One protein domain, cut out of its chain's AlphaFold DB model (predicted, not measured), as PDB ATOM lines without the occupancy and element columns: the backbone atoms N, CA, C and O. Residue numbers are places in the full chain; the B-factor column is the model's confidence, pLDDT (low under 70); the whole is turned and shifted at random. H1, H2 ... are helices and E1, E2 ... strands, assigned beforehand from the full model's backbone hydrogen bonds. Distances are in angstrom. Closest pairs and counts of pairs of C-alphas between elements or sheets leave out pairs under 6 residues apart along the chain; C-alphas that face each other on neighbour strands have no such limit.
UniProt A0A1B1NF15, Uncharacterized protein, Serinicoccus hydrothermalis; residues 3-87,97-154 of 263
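What this domain is: This is residues 3 to 87 and 97 to 154 of the 263 residues of an uncharacterized protein of Serinicoccus hydrothermalis (UniProt A0A1B1NF15). Little regular structure: helix H3 bridges a small sheet, E3 E4 E5, and a strand pair, E1 E2; H2 packs on E2, and H1 lies far out, where residues 20 to 26, of which 20 and 21 belong to H1, stick out. The 143 printed residues run H1 H2 E1 E2 H3 E3 E4 E5 H4, four helices and five strands, class mixed, under half in named elements. Both sheets are antiparallel; the whole is compact, radius of gyration of the C-alphas 16.4 A, spans 49 by 33 by 29 A.

Where its parts are: E3 is residues 121 to 125, 13.6 A; E4 131 to 135, 12.9 A; E5 140 to 143; E1 77 to 80; E2 105 to 108; H3 110 to 117; H2 51 to 61, 15.5 A; H1 13 to 21, from C-alpha 13 at (327.467, 343.116, 270.436); H4 148 to 151, ending with C-alpha 151 at (339.851, 339.464, 267.036).

How they stand to each other: E3 E4 E5 is a meander, each strand the antiparallel neighbour of the one before, with N 122 and O 134 at 2.9 A, N 133 and O 141 at 2.8 A. H3 stands up from it at 75 degrees, C-alphas 116 and 122 closest at 5.6 A. E1 and E2 have N 79 and O 106 at 2.9 A; H2 comes closest to E2 at C-alphas 61 and 107, 6.5 A. H1 and H4 are apart. H1, H2 and H3 have every O i to N i+4 pair within hydrogen-bond range; H4 is too short for one.

The domain as a whole: Residues 88 to 96 are cut out, an 8.2 A gap between C-alphas 87 and 97. Links H1 to H2 and H2 to E1 are long. Residues 3 to 9, 27 to 32, 36 to 43 and 152 to 154 are under pLDDT 70.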
ATOM      1  N   HIS A   3     333.419 340.840 263.523       59.53
ATOM      2  CA  HIS A   3     333.734 341.234 262.144       59.53
ATOM      3  C   HIS A   3     333.075 340.248 261.173       59.53
ATOM      4  O   HIS A   3     333.150 339.039 261.387       59.53
ATOM      5  N   LEU A   4     332.458 340.748 260.100       62.72
ATOM      6  CA  LEU A   4     331.923 339.909 259.024       62.72
ATOM      7  C   LEU A   4     333.029 339.555 258.030       62.72
ATOM      8  O   LEU A   4     333.506 340.399 257.282       62.72
ATOM      9  N   ILE A   5     333.455 338.297 258.023       64.19
ATOM     10  CA  ILE A   5     334.456 337.806 257.074       64.19
ATOM     11  C   ILE A   5     333.965 338.039 255.628       64.19
ATOM     12  O   ILE A   5     332.849 337.654 255.287       64.19
ATOM     13  N   GLY A   6     334.788 338.691 254.797       56.59
ATOM     14  CA  GLY A   6     334.459 339.027 253.402       56.59
ATOM     15  C   GLY A   6     333.652 340.319 253.196       56.59
ATOM     16  O   GLY A   6     333.326 340.646 252.058       56.59
ATOM     17  N   TYR A   7     333.343 341.072 254.258       55.28
ATOM     18  CA  TYR A   7     332.651 342.364 254.175       55.28
ATOM     19  C   TYR A   7     333.341 343.414 255.060       55.28
ATOM     20  O   TYR A   7     333.741 343.090 256.176       55.28
ATOM     21  N   PRO A   8     333.436 344.690 254.637       54.75
ATOM     22  CA  PRO A   8     334.076 345.748 255.423       54.75
ATOM     23  C   PRO A   8     333.146 346.279 256.534       54.75
ATOM     24  O   PRO A   8     332.981 347.486 256.698       54.75
ATOM     25  N   ALA A   9     332.476 345.388 257.269       69.12
ATOM     26  CA  ALA A   9     331.476 345.742 258.269       69.12
ATOM     27  C   ALA A   9     331.765 345.085 259.624       69.12
ATOM     28  O   ALA A   9     332.007 343.878 259.730       69.12
ATOM     29  N   TYR A  10     331.673 345.894 260.679       74.62
ATOM     30  CA  TYR A  10     331.782 345.444 262.061       74.62
ATOM     31  C   TYR A  10     330.398 345.189 262.660       74.62
ATOM     32  O   TYR A  10     329.457 345.961 262.481       74.62
ATOM     33  N   LEU A  11     330.290 344.103 263.418       76.75
ATOM     34  CA  LEU A  11     329.113 343.756 264.197       76.75
ATOM     35  C   LEU A  11     329.247 344.316 265.612       76.75
ATOM     36  O   LEU A  11     330.204 344.026 266.343       76.75
ATOM     37  N   THR A  12     328.237 345.080 266.022       81.00
ATOM     38  CA  THR A  12     328.060 345.449 267.425       81.00
ATOM     39  C   THR A  12     327.717 344.197 268.245       81.00
ATOM     40  O   THR A  12     327.217 343.209 267.693       81.00
ATOM     41  N   PRO A  13     327.926 344.207 269.573       77.25
ATOM     42  CA  PRO A  13     327.467 343.116 270.436       77.25
ATOM     43  C   PRO A  13     325.960 342.835 270.304       77.25
ATOM     44  O   PRO A  13     325.546 341.681 270.381       77.25
ATOM     45  N   GLY A  14     325.153 343.876 270.057       78.31
ATOM     46  CA  GLY A  14     323.717 343.750 269.801       78.31
ATOM     47  C   GLY A  14     323.420 342.945 268.536       78.31
ATOM     48  O   GLY A  14     322.692 341.959 268.614       78.31
ATOM     49  N   HIS A  15     324.060 343.287 267.410       83.12
ATOM     50  CA  HIS A  15     323.899 342.543 266.154       83.12
ATOM     51  C   HIS A  15     324.383 341.094 266.279       83.12
ATOM     52  O   HIS A  15     323.737 340.177 265.785       83.12
ATOM     53  N   ALA A  16     325.508 340.869 266.964       79.00
ATOM     54  CA  ALA A  16     326.014 339.518 267.189       79.00
ATOM     55  C   ALA A  16     325.021 338.668 268.002       79.00
ATOM     56  O   ALA A  16     324.781 337.512 267.659       79.00
ATOM     57  N   ARG A  17     324.412 339.242 269.049       79.69
ATOM     58  CA  ARG A  17     323.389 338.566 269.861       79.69
ATOM     59  C   ARG A  17     322.126 338.271 269.056       79.69
ATOM     60  O   ARG A  17     321.580 337.181 269.184       79.69
ATOM     61  N   GLU A  18     321.669 339.222 268.249       86.62
ATOM     62  CA  GLU A  18     320.505 339.050 267.378       86.62
ATOM     63  C   GLU A  18     320.723 337.911 266.376       86.62
ATOM     64  O   GLU A  18     319.915 336.988 266.321       86.62
ATOM     65  N   LEU A  19     321.862 337.910 265.674       85.81
ATOM     66  CA  LEU A  19     322.236 336.838 264.751       85.81
ATOM     67  C   LEU A  19     322.334 335.487 265.465       85.81
ATOM     68  O   LEU A  19     321.802 334.500 264.970       85.81
ATOM     69  N   ALA A  20     322.967 335.433 266.640       80.19
ATOM     70  CA  ALA A  20     323.125 334.193 267.402       80.19
ATOM     71  C   ALA A  20     321.792 333.586 267.871       80.19
ATOM     72  O   ALA A  20     321.700 332.371 268.022       80.19
ATOM     73  N   LEU A  21     320.773 334.418 268.114       88.94
ATOM     74  CA  LEU A  21     319.457 333.993 268.599       88.94
ATOM     75  C   LEU A  21     318.410 333.857 267.482       88.94
ATOM     76  O   LEU A  21     317.292 333.413 267.752       88.94
ATOM     77  N   ALA A  22     318.742 334.236 266.246       91.31
ATOM     78  CA  ALA A  22     317.823 334.143 265.122       91.31
ATOM     79  C   ALA A  22     317.478 332.669 264.802       91.31
ATOM     80  O   ALA A  22     318.367 331.810 264.780       91.31
ATOM     81  N   PRO A  23     316.198 332.343 264.536       89.69
ATOM     82  CA  PRO A  23     315.806 330.994 264.145       89.69
ATOM     83  C   PRO A  23     316.562 330.519 262.899       89.69
ATOM     84  O   PRO A  23     316.604 331.214 261.886       89.69
ATOM     85  N   GLY A  24     317.133 329.316 262.968       84.12
ATOM     86  CA  GLY A  24     317.911 328.733 261.869       84.12
ATOM     87  C   GLY A  24     319.387 329.140 261.834       84.12
ATOM     88  O   GLY A  24     320.101 328.695 260.935       84.12
ATOM     89  N   THR A  25     319.872 329.932 262.796       79.19
ATOM     90  CA  THR A  25     321.307 330.210 262.923       79.19
ATOM     91  C   THR A  25     322.083 328.949 263.290       79.19
ATOM     92  O   THR A  25     321.786 328.274 264.276       79.19
ATOM     93  N   THR A  26     323.136 328.678 262.524       70.00
ATOM     94  CA  THR A  26     324.102 327.612 262.804       70.00
ATOM     95  C   THR A  26     325.381 328.227 263.357       70.00
ATOM     96  O   THR A  26     325.978 329.097 262.723       70.00
ATOM     97  N   LEU A  27     325.821 327.761 264.527       68.81
ATOM     98  CA  LEU A  27     327.102 328.139 265.121       68.81
ATOM     99  C   LEU A  27     328.082 326.971 265.005       68.81
ATOM    100  O   LEU A  27     327.771 325.852 265.411       68.81
ATOM    101  N   SER A  28     329.278 327.250 264.494       63.47
ATOM    102  CA  SER A  28     330.370 326.280 264.398       63.47
ATOM    103  C   SER A  28     331.526 326.715 265.288       63.47
ATOM    104  O   SER A  28     331.884 327.894 265.322       63.47
ATOM    105  N   ARG A  29     332.137 325.767 266.003       64.19
ATOM    106  CA  ARG A  29     333.367 326.018 266.761       64.19
ATOM    107  C   ARG A  29     334.572 325.862 265.837       64.19
ATOM    108  O   ARG A  29     334.758 324.802 265.249       64.19
ATOM    109  N   LEU A  30     335.404 326.893 265.779       68.25
ATOM    110  CA  LEU A  30     336.725 326.855 265.159       68.25
ATOM    111  C   LEU A  30     337.775 326.597 266.249       68.25
ATOM    112  O   LEU A  30     337.789 327.300 267.259       68.25
ATOM    113  N   LEU A  31     338.610 325.566 266.088       67.75
ATOM    114  CA  LEU A  31     339.730 325.290 266.992       67.75
ATOM    115  C   LEU A  31     341.018 325.797 266.346       67.75
ATOM    116  O   LEU A  31     341.462 325.229 265.350       67.75
ATOM    117  N   THR A  32     341.589 326.853 266.915       69.75
ATOM    118  CA  THR A  32     342.829 327.466 266.439       69.75
ATOM    119  C   THR A  32     344.025 327.028 267.284       69.75
ATOM    120  O   THR A  32     343.914 326.865 268.501       69.75
ATOM    121  N   ASP A  33     345.171 326.827 266.644       70.81
ATOM    122  CA  ASP A  33     346.462 326.677 267.297       70.81
ATOM    123  C   ASP A  33     346.864 328.039 267.896       70.81
ATOM    124  O   ASP A  33     346.865 329.049 267.188       70.81
ATOM    125  N   PRO A  34     347.155 328.125 269.203       70.00
ATOM    126  CA  PRO A  34     347.486 329.395 269.843       70.00
ATOM    127  C   PRO A  34     348.830 329.985 269.388       70.00
ATOM    128  O   PRO A  34     349.037 331.189 269.562       70.00
ATOM    129  N   ALA A  35     349.743 329.185 268.824       71.38
ATOM    130  CA  ALA A  35     351.058 329.653 268.395       71.38
ATOM    131  C   ALA A  35     350.975 330.536 267.138       71.38
ATOM    132  O   ALA A  35     351.648 331.566 267.056       71.38
ATOM    133  N   ASP A  36     350.114 330.172 266.186       67.62
ATOM    134  CA  ASP A  36     350.041 330.796 264.859       67.62
ATOM    135  C   ASP A  36     348.616 331.206 264.423       67.62
ATOM    136  O   ASP A  36     348.462 331.901 263.422       67.62
ATOM    137  N   GLY A  37     347.575 330.850 265.184       63.47
ATOM    138  CA  GLY A  37     346.174 331.166 264.890       63.47
ATOM    139  C   GLY A  37     345.498 330.236 263.871       63.47
ATOM    140  O   GLY A  37     344.345 330.484 263.511       63.47
ATOM    141  N   ARG A  38     346.177 329.175 263.410       68.25
ATOM    142  CA  ARG A  38     345.736 328.258 262.338       68.25
ATOM    143  C   ARG A  38     344.706 327.230 262.812       68.25
ATOM    144  O   ARG A  38     344.738 326.799 263.954       68.25
ATOM    145  N   LEU A  39     343.818 326.759 261.933       67.06
ATOM    146  CA  LEU A  39     342.902 325.646 262.238       67.06
ATOM    147  C   LEU A  39     343.630 324.291 262.195       67.06
ATOM    148  O   LEU A  39     344.263 323.959 261.199       67.06
ATOM    149  N   ILE A  40     343.531 323.481 263.251       65.38
ATOM    150  CA  ILE A  40     344.248 322.191 263.343       65.38
ATOM    151  C   ILE A  40     343.435 321.062 262.678       65.38
ATOM    152  O   ILE A  40     342.324 320.791 263.134       65.38
ATOM    153  N   GLU A  41     343.971 320.346 261.666       60.25
ATOM    154  CA  GLU A  41     343.302 319.144 261.107       60.25
ATOM    155  C   GLU A  41     344.176 318.014 260.518       60.25
ATOM    156  O   GLU A  41     345.350 318.152 260.184       60.25
ATOM    157  N   ARG A  42     343.444 316.894 260.457       62.81
ATOM    158  CA  ARG A  42     343.485 315.546 259.878       62.81
ATOM    159  C   ARG A  42     343.841 315.442 258.381       62.81
ATOM    160  O   ARG A  42     343.666 316.358 257.584       62.81
ATOM    161  N   THR A  43     344.226 314.223 258.007       67.88
ATOM    162  CA  THR A  43     344.559 313.772 256.645       67.88
ATOM    163  C   THR A  43     343.465 312.872 256.069       67.88
ATOM    164  O   THR A  43     342.952 312.011 256.786       67.88
ATOM    165  N   GLN A  44     343.139 313.022 254.779       73.31
ATOM    166  CA  GLN A  44     342.213 312.152 254.035       73.31
ATOM    167  C   GLN A  44     342.948 311.332 252.961       73.31
ATOM    168  O   GLN A  44     343.901 311.802 252.337       73.31
ATOM    169  N   SER A  45     342.485 310.098 252.726       74.19
ATOM    170  CA  SER A  45     343.032 309.185 251.705       74.19
ATOM    171  C   SER A  45     342.408 309.366 250.316       74.19
ATOM    172  O   SER A  45     342.903 308.813 249.336       74.19
ATOM    173  N   THR A  46     341.329 310.142 250.208       80.38
ATOM    174  CA  THR A  46     340.590 310.387 248.964       80.38
ATOM    175  C   THR A  46     340.952 311.729 248.344       80.38
ATOM    176  O   THR A  46     341.244 312.684 249.055       80.38
ATOM    177  N   TYR A  47     340.858 311.836 247.016       85.50
ATOM    178  CA  TYR A  47     341.106 313.089 246.294       85.50
ATOM    179  C   TYR A  47     340.190 314.237 246.742       85.50
ATOM    180  O   TYR A  47     340.647 315.338 247.026       85.50
ATOM    181  N   ARG A  48     338.874 313.991 246.795       88.06
ATOM    182  CA  ARG A  48     337.898 315.041 247.106       88.06
ATOM    183  C   ARG A  48     337.872 315.290 248.618       88.06
ATOM    184  O   ARG A  48     337.570 314.337 249.337       88.06
ATOM    185  N   PRO A  49     338.109 316.529 249.091       87.06
ATOM    186  CA  PRO A  49     337.910 316.861 250.495       87.06
ATOM    187  C   PRO A  49     336.424 316.753 250.849       87.06
ATOM    188  O   PRO A  49     335.547 317.173 250.077       87.06
ATOM    189  N   ASP A  50     336.133 316.197 252.018       86.00
ATOM    190  CA  ASP A  50     334.783 316.184 252.580       86.00
ATOM    191  C   ASP A  50     334.287 317.594 252.969       86.00
ATOM    192  O   ASP A  50     334.941 318.621 252.749       86.00
ATOM    193  N   THR A  51     333.057 317.680 253.475       86.88
ATOM    194  CA  THR A  51     332.454 318.962 253.867       86.88
ATOM    195  C   THR A  51     333.210 319.624 255.015       86.88
ATOM    196  O   THR A  51     333.385 320.839 254.978       86.88
ATOM    197  N   ALA A  52     333.687 318.849 255.993       83.12
ATOM    198  CA  ALA A  52     334.387 319.373 257.161       83.12
ATOM    199  C   ALA A  52     335.710 320.044 256.764       83.12
ATOM    200  O   ALA A  52     335.914 321.216 257.082       83.12
ATOM    201  N   MET A  53     336.529 319.355 255.966       86.62
ATOM    202  CA  MET A  53     337.794 319.898 255.476       86.62
ATOM    203  C   MET A  53     337.569 321.114 254.579       86.62
ATOM    204  O   MET A  53     338.259 322.119 254.710       86.62
ATOM    205  N   ARG A  54     336.552 321.103 253.709       91.06
ATOM    206  CA  ARG A  54     336.227 322.283 252.890       91.06
ATOM    207  C   ARG A  54     335.851 323.493 253.743       91.06
ATOM    208  O   ARG A  54     336.351 324.588 253.496       91.06
ATOM    209  N   THR A  55     335.003 323.304 254.756       87.00
ATOM    210  CA  THR A  55     334.654 324.363 255.714       87.00
ATOM    211  C   THR A  55     335.892 324.885 256.437       87.00
ATOM    212  O   THR A  55     336.031 326.095 256.599       87.00
ATOM    213  N   GLN A  56     336.809 323.997 256.817       86.00
ATOM    214  CA  GLN A  56     338.064 324.378 257.440       86.00
ATOM    215  C   GLN A  56     338.964 325.198 256.515       86.00
ATOM    216  O   GLN A  56     339.402 326.269 256.923       86.00
ATOM    217  N   ILE A  57     339.225 324.749 255.285       91.19
ATOM    218  CA  ILE A  57     340.077 325.495 254.348       91.19
ATOM    219  C   ILE A  57     339.466 326.860 254.034       91.19
ATOM    220  O   ILE A  57     340.178 327.858 254.033       91.19
ATOM    221  N   HIS A  58     338.144 326.943 253.863       92.19
ATOM    222  CA  HIS A  58     337.468 328.227 253.665       92.19
ATOM    223  C   HIS A  58     337.641 329.170 254.861       92.19
ATOM    224  O   HIS A  58     337.861 330.363 254.668       92.19
ATOM    225  N   ALA A  59     337.543 328.651 256.085       88.88
ATOM    226  CA  ALA A  59     337.766 329.445 257.286       88.88
ATOM    227  C   ALA A  59     339.245 329.824 257.455       88.88
ATOM    228  O   ALA A  59     339.535 330.925 257.905       88.88
ATOM    229  N   ALA A  60     340.182 328.956 257.079       89.69
ATOM    230  CA  ALA A  60     341.610 329.241 257.141       89.69
ATOM    231  C   ALA A  60     342.003 330.338 256.137       89.69
ATOM    232  O   ALA A  60     342.625 331.332 256.505       89.69
ATOM    233  N   ASP A  61     341.623 330.179 254.872       92.69
ATOM    234  CA  ASP A  61     342.101 331.051 253.802       92.69
ATOM    235  C   ASP A  61     341.296 332.344 253.682       92.69
ATOM    236  O   ASP A  61     341.884 333.386 253.399       92.69
ATOM    237  N   VAL A  62     339.984 332.300 253.960       92.44
ATOM    238  CA  VAL A  62     339.017 333.412 253.882       92.44
ATOM    239  C   VAL A  62     338.825 333.997 252.469       92.44
ATOM    240  O   VAL A  62     337.687 334.187 252.031       92.44
ATOM    241  N   HIS A  63     339.907 334.227 251.734       93.88
ATOM    242  CA  HIS A  63     339.962 334.642 250.338       93.88
ATOM    243  C   HIS A  63     340.893 333.715 249.543       93.88
ATOM    244  O   HIS A  63     341.650 332.931 250.114       93.88
ATOM    245  N   SER A  64     340.861 333.833 248.214       95.44
ATOM    246  CA  SER A  64     341.854 333.217 247.336       95.44
ATOM    247  C   SER A  64     343.270 333.546 247.821       95.44
ATOM    248  O   SER A  64     343.593 334.680 248.176       95.44
ATOM    249  N   ARG A  65     344.123 332.522 247.861       95.62
ATOM    250  CA  ARG A  65     345.509 332.622 248.338       95.62
ATOM    251  C   ARG A  65     346.483 333.038 247.240       95.62
ATOM    252  O   ARG A  65     347.687 333.110 247.502       95.62
ATOM    253  N   ALA A  66     345.981 333.308 246.035       93.38
ATOM    254  CA  ALA A  66     346.756 333.907 244.963       93.38
ATOM    255  C   ALA A  66     347.081 335.385 245.278       93.38
ATOM    256  O   ALA A  66     346.235 336.094 245.840       93.38
ATOM    257  N   PRO A  67     348.287 335.870 244.930       90.19
ATOM    258  CA  PRO A  67     348.707 337.243 245.186       90.19
ATOM    259  C   PRO A  67     347.718 338.293 244.661       90.19
ATOM    260  O   PRO A  67     347.300 338.238 243.510       90.19
ATOM    261  N   GLY A  68     347.382 339.278 245.500       82.69
ATOM    262  CA  GLY A  68     346.586 340.450 245.107       82.69
ATOM    263  C   GLY A  68     345.079 340.216 244.963       82.69
ATOM    264  O   GLY A  68     344.354 341.148 244.626       82.69
ATOM    265  N   THR A  69     344.582 339.009 245.235       84.25
ATOM    266  CA  THR A  69     343.161 338.688 245.058       84.25
ATOM    267  C   THR A  69     342.348 338.892 246.337       84.25
ATOM    268  O   THR A  69     342.785 338.571 247.437       84.25
ATOM    269  N   GLY A  70     341.128 339.413 246.183       86.44
ATOM    270  CA  GLY A  70     340.131 339.532 247.256       86.44
ATOM    271  C   GLY A  70     338.931 338.600 247.071       86.44
ATOM    272  O   GLY A  70     337.885 338.817 247.677       86.44
ATOM    273  N   HIS A  71     339.027 337.602 246.186       90.12
ATOM    274  CA  HIS A  71     337.912 336.698 245.900       90.12
ATOM    275  C   HIS A  71     337.584 335.851 247.134       90.12
ATOM    276  O   HIS A  71     338.483 335.180 247.636       90.12
ATOM    277  N   PRO A  72     336.332 335.837 247.629       93.62
ATOM    278  CA  PRO A  72     335.969 335.045 248.802       93.62
ATOM    279  C   PRO A  72     336.257 333.555 248.597       93.62
ATOM    280  O   PRO A  72     335.921 332.999 247.548       93.62
ATOM    281  N   ALA A  73     336.811 332.887 249.613       93.44
ATOM    282  CA  ALA A  73     337.164 331.465 249.552       93.44
ATOM    283  C   ALA A  73     335.965 330.575 249.178       93.44
ATOM    284  O   ALA A  73     336.113 329.596 248.457       93.44
ATOM    285  N   THR A  74     334.746 330.959 249.574       91.31
ATOM    286  CA  THR A  74     333.501 330.251 249.228       91.31
ATOM    287  C   THR A  74     333.165 330.242 247.736       91.31
ATOM    288  O   THR A  74     332.325 329.454 247.308       91.31
ATOM    289  N   SER A  75     333.770 331.137 246.955       91.94
ATOM    290  CA  SER A  75     333.631 331.224 245.495       91.94
ATOM    291  C   SER A  75     334.862 330.691 244.757       91.94
ATOM    292  O   SER A  75     334.918 330.763 243.531       91.94
ATOM    293  N   CYS A  76     335.845 330.184 245.499       94.88
ATOM    294  CA  CYS A  76     337.094 329.649 244.982       94.88
ATOM    295  C   CYS A  76     337.039 328.122 244.859       94.88
ATOM    296  O   CYS A  76     336.189 327.445 245.440       94.88
ATOM    297  N   GLU A  77     337.979 327.581 244.097       94.62
ATOM    298  CA  GLU A  77     338.236 326.153 243.977       94.62
ATOM    299  C   GLU A  77     339.256 325.734 245.046       94.62
ATOM    300  O   GLU A  77     340.157 326.501 245.392       94.62
ATOM    301  N   LEU A  78     339.105 324.524 245.593       95.69
ATOM    302  CA  LEU A  78     340.135 323.918 246.436       95.69
ATOM    303  C   LEU A  78     341.138 323.215 245.534       95.69
ATOM    304  O   LEU A  78     340.755 322.327 244.773       95.69
ATOM    305  N   ASP A  79     342.400 323.587 245.675       95.31
ATOM    306  CA  ASP A  79     343.497 323.097 244.857       95.31
ATOM    307  C   ASP A  79     344.560 322.416 245.721       95.31
ATOM    308  O   ASP A  79     344.930 322.920 246.786       95.31
ATOM    309  N   HIS A  80     345.064 321.273 245.252       96.31
ATOM    310  CA  HIS A  80     346.196 320.595 245.876       96.31
ATOM    311  C   HIS A  80     347.498 321.266 245.443       96.31
ATOM    312  O   HIS A  80     347.837 321.256 244.258       96.31
ATOM    313  N   VAL A  81     348.272 321.801 246.387       95.69
ATOM    314  CA  VAL A  81     349.563 322.442 246.092       95.69
ATOM    315  C   VAL A  81     350.530 321.431 245.475       95.69
ATOM    316  O   VAL A  81     351.036 321.653 244.378       95.69
ATOM    317  N   THR A  82     350.699 320.285 246.136       93.44
ATOM    318  CA  THR A  82     351.311 319.082 245.564       93.44
ATOM    319  C   THR A  82     350.206 318.203 244.981       93.44
ATOM    320  O   THR A  82     349.348 317.758 245.751       93.44
ATOM    321  N   PRO A  83     350.209 317.911 243.666       92.00
ATOM    322  CA  PRO A  83     349.153 317.133 243.028       92.00
ATOM    323  C   PRO A  83     348.927 315.783 243.707       92.00
ATOM    324  O   PRO A  83     349.875 315.060 244.014       92.00
ATOM    325  N   TRP A  84     347.663 315.432 243.916       89.25
ATOM    326  CA  TRP A  84     347.283 314.111 244.404       89.25
ATOM    327  C   TRP A  84     347.416 313.079 243.284       89.25
ATOM    328  O   TRP A  84     346.903 313.286 242.185       89.25
ATOM    329  N   THR A  85     348.074 311.954 243.560       86.50
ATOM    330  CA  THR A  85     348.303 310.883 242.570       86.50
ATOM    331  C   THR A  85     347.690 309.546 242.978       86.50
ATOM    332  O   THR A  85     347.998 308.525 242.375       86.50
ATOM    333  N   GLY A  86     346.843 309.531 244.005       79.69
ATOM    334  CA  GLY A  86     346.337 308.289 244.580       79.69
ATOM    335  C   GLY A  86     347.166 307.763 245.746       79.69
ATOM    336  O   GLY A  86     348.213 308.325 246.083       79.69
ATOM    337  N   PRO A  87     346.683 306.691 246.398       74.88
ATOM    338  CA  PRO A  87     347.491 305.913 247.325       74.88
ATOM    339  C   PRO A  87     348.758 305.393 246.628       74.88
ATOM    340  O   PRO A  87     348.717 305.150 245.421       74.88
ATOM    341  N   GLY A  97     352.255 311.190 245.365       84.44
ATOM    342  CA  GLY A  97     351.851 312.586 245.281       84.44
ATOM    343  C   GLY A  97     351.392 313.152 246.624       84.44
ATOM    344  O   GLY A  97     351.505 312.526 247.679       84.44
ATOM    345  N   GLY A  98     350.839 314.361 246.582       87.94
ATOM    346  CA  GLY A  98     350.336 315.049 247.762       87.94
ATOM    347  C   GLY A  98     349.068 314.408 248.323       87.94
ATOM    348  O   GLY A  98     348.170 313.997 247.590       87.94
ATOM    349  N   THR A  99     348.960 314.354 249.647       88.00
ATOM    350  CA  THR A  99     347.747 313.902 250.336       88.00
ATOM    351  C   THR A  99     346.683 314.992 250.368       88.00
ATOM    352  O   THR A  99     346.988 316.181 250.286       88.00
ATOM    353  N   THR A 100     345.422 314.609 250.542       90.12
ATOM    354  CA  THR A 100     344.344 315.566 250.812       90.12
ATOM    355  C   THR A 100     344.411 315.951 252.286       90.12
ATOM    356  O   THR A 100     343.895 315.251 253.158       90.12
ATOM    357  N   THR A 101     345.147 317.018 252.571       88.12
ATOM    358  CA  THR A 101     345.411 317.530 253.919       88.12
ATOM    359  C   THR A 101     345.221 319.021 253.952       88.12
ATOM    360  O   THR A 101     345.326 319.696 252.928       88.12
ATOM    361  N   GLU A 102     345.042 319.542 255.161       87.31
ATOM    362  CA  GLU A 102     345.068 320.975 255.361       87.31
ATOM    363  C   GLU A 102     346.371 321.573 254.824       87.31
ATOM    364  O   GLU A 102     346.310 322.395 253.929       87.31
ATOM    365  N   THR A 103     347.543 321.056 255.171       89.94
ATOM    366  CA  THR A 103     348.832 321.567 254.669       89.94
ATOM    367  C   THR A 103     349.085 321.389 253.168       89.94
ATOM    368  O   THR A 103     350.129 321.817 252.697       89.94
ATOM    369  N   ASN A 104     348.176 320.778 252.403       93.69
ATOM    370  CA  ASN A 104     348.315 320.613 250.955       93.69
ATOM    371  C   ASN A 104     347.153 321.221 250.153       93.69
ATOM    372  O   ASN A 104     347.210 321.209 248.929       93.69
ATOM    373  N   LEU A 105     346.112 321.758 250.798       95.00
ATOM    374  CA  LEU A 105     344.955 322.362 250.127       95.00
ATOM    375  C   LEU A 105     344.939 323.882 250.275       95.00
ATOM    376  O   LEU A 105     345.129 324.404 251.371       95.00
ATOM    377  N   VAL A 106     344.633 324.602 249.202       96.19
ATOM    378  CA  VAL A 106     344.465 326.065 249.217       96.19
ATOM    379  C   VAL A 106     343.231 326.473 248.431       96.19
ATOM    380  O   VAL A 106     342.869 325.811 247.461       96.19
ATOM    381  N   THR A 107     342.579 327.565 248.828       97.50
ATOM    382  CA  THR A 107     341.542 328.167 247.984       97.50
ATOM    383  C   THR A 107     342.166 329.070 246.937       97.50
ATOM    384  O   THR A 107     342.871 330.013 247.293       97.50
ATOM    385  N   LEU A 108     341.857 328.824 245.666       96.31
ATOM    386  CA  LEU A 108     342.248 329.662 244.536       96.31
ATOM    387  C   LEU A 108     341.029 330.002 243.701       96.31
ATOM    388  O   LEU A 108     340.194 329.146 243.417       96.31
ATOM    389  N   ASP A 109     340.916 331.250 243.272       94.94
ATOM    390  CA  ASP A 109     339.949 331.561 242.233       94.94
ATOM    391  C   ASP A 109     340.309 330.822 240.937       94.94
ATOM    392  O   ASP A 109     341.467 330.485 240.672       94.94
ATOM    393  N   LYS A 110     339.286 330.583 240.117       92.88
ATOM    394  CA  LYS A 110     339.381 329.751 238.915       92.88
ATOM    395  C   LYS A 110     340.531 330.156 237.989       92.88
ATOM    396  O   LYS A 110     341.176 329.302 237.387       92.88
ATOM    397  N   ARG A 111     340.809 331.458 237.872       92.38
ATOM    398  CA  ARG A 111     341.874 331.959 237.002       92.38
ATOM    399  C   ARG A 111     343.246 331.529 237.508       92.38
ATOM    400  O   ARG A 111     344.039 330.971 236.754       92.38
ATOM    401  N   HIS A 112     343.525 331.767 238.783       94.12
ATOM    402  CA  HIS A 112     344.810 331.409 239.373       94.12
ATOM    403  C   HIS A 112     344.998 329.898 239.500       94.12
ATOM    404  O   HIS A 112     346.104 329.402 239.274       94.12
ATOM    405  N   HIS A 113     343.917 329.155 239.754       94.62
ATOM    406  CA  HIS A 113     343.928 327.696 239.665       94.62
ATOM    407  C   HIS A 113     344.394 327.230 238.275       94.62
ATOM    408  O   HIS A 113     345.241 326.340 238.148       94.62
ATOM    409  N   GLN A 114     343.880 327.846 237.208       91.56
ATOM    410  CA  GLN A 114     344.284 327.528 235.838       91.56
ATOM    411  C   GLN A 114     345.745 327.886 235.556       91.56
ATOM    412  O   GLN A 114     346.449 327.067 234.972       91.56
ATOM    413  N   LEU A 115     346.235 329.045 236.008       91.88
ATOM    414  CA  LEU A 115     347.649 329.414 235.846       91.88
ATOM    415  C   LEU A 115     348.588 328.381 236.480       91.88
ATOM    416  O   LEU A 115     349.598 328.020 235.873       91.88
ATOM    417  N   LYS A 116     348.231 327.866 237.663       91.94
ATOM    418  CA  LYS A 116     348.974 326.781 238.311       91.94
ATOM    419  C   LYS A 116     348.863 325.462 237.547       91.94
ATOM    420  O   LYS A 116     349.864 324.783 237.353       91.94
ATOM    421  N   THR A 117     347.668 325.120 237.070       90.19
ATOM    422  CA  THR A 117     347.437 323.890 236.289       90.19
ATOM    423  C   THR A 117     348.243 323.887 234.985       90.19
ATOM    424  O   THR A 117     348.752 322.847 234.579       90.19
ATOM    425  N   LEU A 118     348.398 325.051 234.350       89.81
ATOM    426  CA  LEU A 118     349.187 325.236 233.129       89.81
ATOM    427  C   LEU A 118     350.702 325.348 233.383       89.81
ATOM    428  O   LEU A 118     351.462 325.455 232.426       89.81
ATOM    429  N   GLY A 119     351.153 325.371 234.642       87.44
ATOM    430  CA  GLY A 119     352.568 325.547 234.988       87.44
ATOM    431  C   GLY A 119     353.120 326.957 234.735       87.44
ATOM    432  O   GLY A 119     354.327 327.164 234.819       87.44
ATOM    433  N   ILE A 120     352.257 327.941 234.450       88.50
ATOM    434  CA  ILE A 120     352.636 329.359 234.280       88.50
ATOM    435  C   ILE A 120     352.990 329.987 235.636       88.50
ATOM    436  O   ILE A 120     353.758 330.945 235.726       88.50
ATOM    437  N   ALA A 121     352.436 329.439 236.711       90.12
ATOM    438  CA  ALA A 121     352.862 329.712 238.069       90.12
ATOM    439  C   ALA A 121     353.005 328.396 238.830       90.12
ATOM    440  O   ALA A 121     352.328 327.411 238.538       90.12
ATOM    441  N   THR A 122     353.870 328.390 239.832       94.19
ATOM    442  CA  THR A 122     353.988 327.291 240.786       94.19
ATOM    443  C   THR A 122     353.691 327.807 242.182       94.19
ATOM    444  O   THR A 122     353.825 328.998 242.463       94.19
ATOM    445  N   ALA A 123     353.249 326.912 243.055       95.94
ATOM    446  CA  ALA A 123     353.000 327.234 244.445       95.94
ATOM    447  C   ALA A 123     353.678 326.190 245.326       95.94
ATOM    448  O   ALA A 123     353.684 325.002 245.004       95.94
ATOM    449  N   THR A 124     354.240 326.639 246.440       96.12
ATOM    450  CA  THR A 124     354.769 325.776 247.496       96.12
ATOM    451  C   THR A 124     354.175 326.215 248.819       96.12
ATOM    452  O   THR A 124     353.974 327.406 249.049       96.12
ATOM    453  N   ILE A 125     353.848 325.254 249.675       95.12
ATOM    454  CA  ILE A 125     353.197 325.505 250.956       95.12
ATOM    455  C   ILE A 125     353.997 324.839 252.068       95.12
ATOM    456  O   ILE A 125     354.445 323.702 251.921       95.12
ATOM    457  N   ASN A 126     354.218 325.560 253.164       92.25
ATOM    458  CA  ASN A 126     354.878 325.002 254.341       92.25
ATOM    459  C   ASN A 126     353.852 324.442 255.349       92.25
ATOM    460  O   ASN A 126     352.639 324.539 255.173       92.25
ATOM    461  N   HIS A 127     354.346 323.867 256.445       86.19
ATOM    462  CA  HIS A 127     353.509 323.308 257.512       86.19
ATOM    463  C   HIS A 127     352.673 324.357 258.273       86.19
ATOM    464  O   HIS A 127     351.675 323.995 258.884       86.19
ATOM    465  N   LEU A 128     353.054 325.639 258.212       87.12
ATOM    466  CA  LEU A 128     352.290 326.776 258.749       87.12
ATOM    467  C   LEU A 128     351.277 327.333 257.736       87.12
ATOM    468  O   LEU A 128     350.568 328.296 258.024       87.12
ATOM    469  N   ARG A 129     351.205 326.732 256.542       91.31
ATOM    470  CA  ARG A 129     350.426 327.204 255.394       91.31
ATOM    471  C   ARG A 129     350.820 328.583 254.875       91.31
ATOM    472  O   ARG A 129     349.989 329.279 254.284       91.31
ATOM    473  N   ASP A 130     352.075 328.980 255.031       93.75
ATOM    474  CA  ASP A 130     352.614 330.050 254.198       93.75
ATOM    475  C   ASP A 130     352.708 329.520 252.768       93.75
ATOM    476  O   ASP A 130     353.365 328.506 252.512       93.75
ATOM    477  N   LEU A 131     352.014 330.190 251.851       96.00
ATOM    478  CA  LEU A 131     351.931 329.803 250.452       96.00
ATOM    479  C   LEU A 131     352.814 330.734 249.632       96.00
ATOM    480  O   LEU A 131     352.482 331.906 249.460       96.00
ATOM    481  N   THR A 132     353.914 330.211 249.111       96.62
ATOM    482  CA  THR A 132     354.808 330.936 248.210       96.62
ATOM    483  C   THR A 132     354.413 330.648 246.771       96.62
ATOM    484  O   THR A 132     354.545 329.521 246.296       96.62
ATOM    485  N   TRP A 133     353.936 331.684 246.091       94.69
ATOM    486  CA  TRP A 133     353.679 331.712 244.658       94.69
ATOM    487  C   TRP A 133     354.930 332.124 243.913       94.69
ATOM    488  O   TRP A 133     355.470 333.182 244.217       94.69
ATOM    489  N   THR A 134     355.324 331.346 242.912       92.75
ATOM    490  CA  THR A 134     356.413 331.676 241.993       92.75
ATOM    491  C   THR A 134     355.852 331.812 240.585       92.75
ATOM    492  O   THR A 134     355.292 330.857 240.042       92.75
ATOM    493  N   THR A 135     355.974 332.993 239.982       86.81
ATOM    494  CA  THR A 135     355.547 333.215 238.592       86.81
ATOM    495  C   THR A 135     356.552 332.616 237.607       86.81
ATOM    496  O   THR A 135     357.693 332.332 237.969       86.81
ATOM    497  N   LEU A 136     356.164 332.487 236.335       84.44
ATOM    498  CA  LEU A 136     357.054 332.043 235.255       84.44
ATOM    499  C   LEU A 136     358.372 332.836 235.184       84.44
ATOM    500  O   LEU A 136     359.406 332.289 234.815       84.44
ATOM    501  N   LEU A 137     358.347 334.119 235.559       85.44
ATOM    502  CA  LEU A 137     359.517 335.004 235.537       85.44
ATOM    503  C   LEU A 137     360.361 334.941 236.822       85.44
ATOM    504  O   LEU A 137     361.284 335.742 236.992       85.44
ATOM    505  N   GLY A 138     360.046 334.001 237.718       82.56
ATOM    506  CA  GLY A 138     360.774 333.744 238.959       82.56
ATOM    507  C   GLY A 138     360.403 334.669 240.116       82.56
ATOM    508  O   GLY A 138     361.049 334.606 241.159       82.56
ATOM    509  N   HIS A 139     359.383 335.523 239.967       84.94
ATOM    510  CA  HIS A 139     358.944 336.374 241.074       84.94
ATOM    511  C   HIS A 139     358.250 335.548 242.147       84.94
ATOM    512  O   HIS A 139     357.363 334.763 241.813       84.94
ATOM    513  N   THR A 140     358.602 335.782 243.411       92.19
ATOM    514  CA  THR A 140     358.017 335.078 244.548       92.19
ATOM    515  C   THR A 140     357.177 336.004 245.422       92.19
ATOM    516  O   THR A 140     357.579 337.107 245.780       92.19
ATOM    517  N   THR A 141     355.967 335.579 245.778       92.38
ATOM    518  CA  THR A 141     355.138 336.266 246.777       92.38
ATOM    519  C   THR A 141     354.553 335.250 247.735       92.38
ATOM    520  O   THR A 141     354.007 334.233 247.313       92.38
ATOM    521  N   THR A 142     354.630 335.550 249.028       94.69
ATOM    522  CA  THR A 142     354.075 334.699 250.076       94.69
ATOM    523  C   THR A 142     352.753 335.266 250.576       94.69
ATOM    524  O   THR A 142     352.685 336.427 250.979       94.69
ATOM    525  N   THR A 143     351.705 334.448 250.583       93.19
ATOM    526  CA  THR A 143     350.444 334.748 251.272       93.19
ATOM    527  C   THR A 143     350.346 333.905 252.535       93.19
ATOM    528  O   THR A 143     350.851 332.779 252.576       93.19
ATOM    529  N   ARG A 144     349.682 334.432 253.568       91.12
ATOM    530  CA  ARG A 144     349.468 333.750 254.853       91.12
ATOM    531  C   ARG A 144     347.993 333.492 255.110       91.12
ATOM    532  O   ARG A 144     347.129 334.144 254.529       91.12
ATOM    533  N   THR A 145     347.742 332.516 255.967       89.50
ATOM    534  CA  THR A 145     346.409 332.152 256.453       89.50
ATOM    535  C   THR A 145     345.832 333.291 257.285       89.50
ATOM    536  O   THR A 145     346.582 334.101 257.833       89.50
ATOM    537  N   HIS A 146     344.504 333.377 257.367       86.94
ATOM    538  CA  HIS A 146     343.850 334.415 258.155       86.94
ATOM    539  C   HIS A 146     344.209 334.278 259.637       86.94
ATOM    540  O   HIS A 146     343.946 333.244 260.252       86.94
ATOM    541  N   ASP A 147     344.796 335.325 260.219       86.00
ATOM    542  CA  ASP A 147     345.174 335.336 261.631       86.00
ATOM    543  C   ASP A 147     343.970 335.715 262.497       86.00
ATOM    544  O   ASP A 147     343.646 336.887 262.674       86.00
ATOM    545  N   TYR A 148     343.308 334.720 263.083       82.12
ATOM    546  CA  TYR A 148     342.153 334.943 263.955       82.12
ATOM    547  C   TYR A 148     342.493 335.632 265.290       82.12
ATOM    548  O   TYR A 148     341.585 336.128 265.963       82.12
ATOM    549  N   ARG A 149     343.772 335.739 265.682       78.50
ATOM    550  CA  ARG A 149     344.187 336.360 266.956       78.50
ATOM    551  C   ARG A 149     343.914 337.860 267.003       78.50
ATOM    552  O   ARG A 149     343.705 338.405 268.090       78.50
ATOM    553  N   HIS A 150     343.826 338.530 265.853       76.69
ATOM    554  CA  HIS A 150     343.474 339.956 265.798       76.69
ATOM    555  C   HIS A 150     342.087 340.268 266.377       76.69
ATOM    556  O   HIS A 150     341.873 341.367 266.872       76.69
ATOM    557  N   TYR A 151     341.168 339.296 266.416       73.12
ATOM    558  CA  TYR A 151     339.851 339.464 267.036       73.12
ATOM    559  C   TYR A 151     339.890 339.338 268.564       73.12
ATOM    560  O   TYR A 151     338.956 339.762 269.243       73.12
ATOM    561  N   HIS A 152     340.959 338.748 269.104       68.75
ATOM    562  CA  HIS A 152     341.172 338.564 270.538       68.75
ATOM    563  C   HIS A 152     341.995 339.695 271.165       68.75
ATOM    564  O   HIS A 152     341.991 339.841 272.387       68.75
ATOM    565  N   THR A 153     342.673 340.504 270.349       63.41
ATOM    566  CA  THR A 153     343.480 341.632 270.825       63.41
ATOM    567  C   THR A 153     342.600 342.884 270.912       63.41
ATOM    568  O   THR A 153     341.966 343.243 269.918       63.41
ATOM    569  N   PRO A 154     342.502 343.560 272.072       55.25
ATOM    570  CA  PRO A 154     341.809 344.843 272.152       55.25
ATOM    571  C   PRO A 154     342.487 345.859 271.215       55.25
ATOM    572  O   PRO A 154     343.704 345.789 271.039       55.25
TER     573      PRO A 154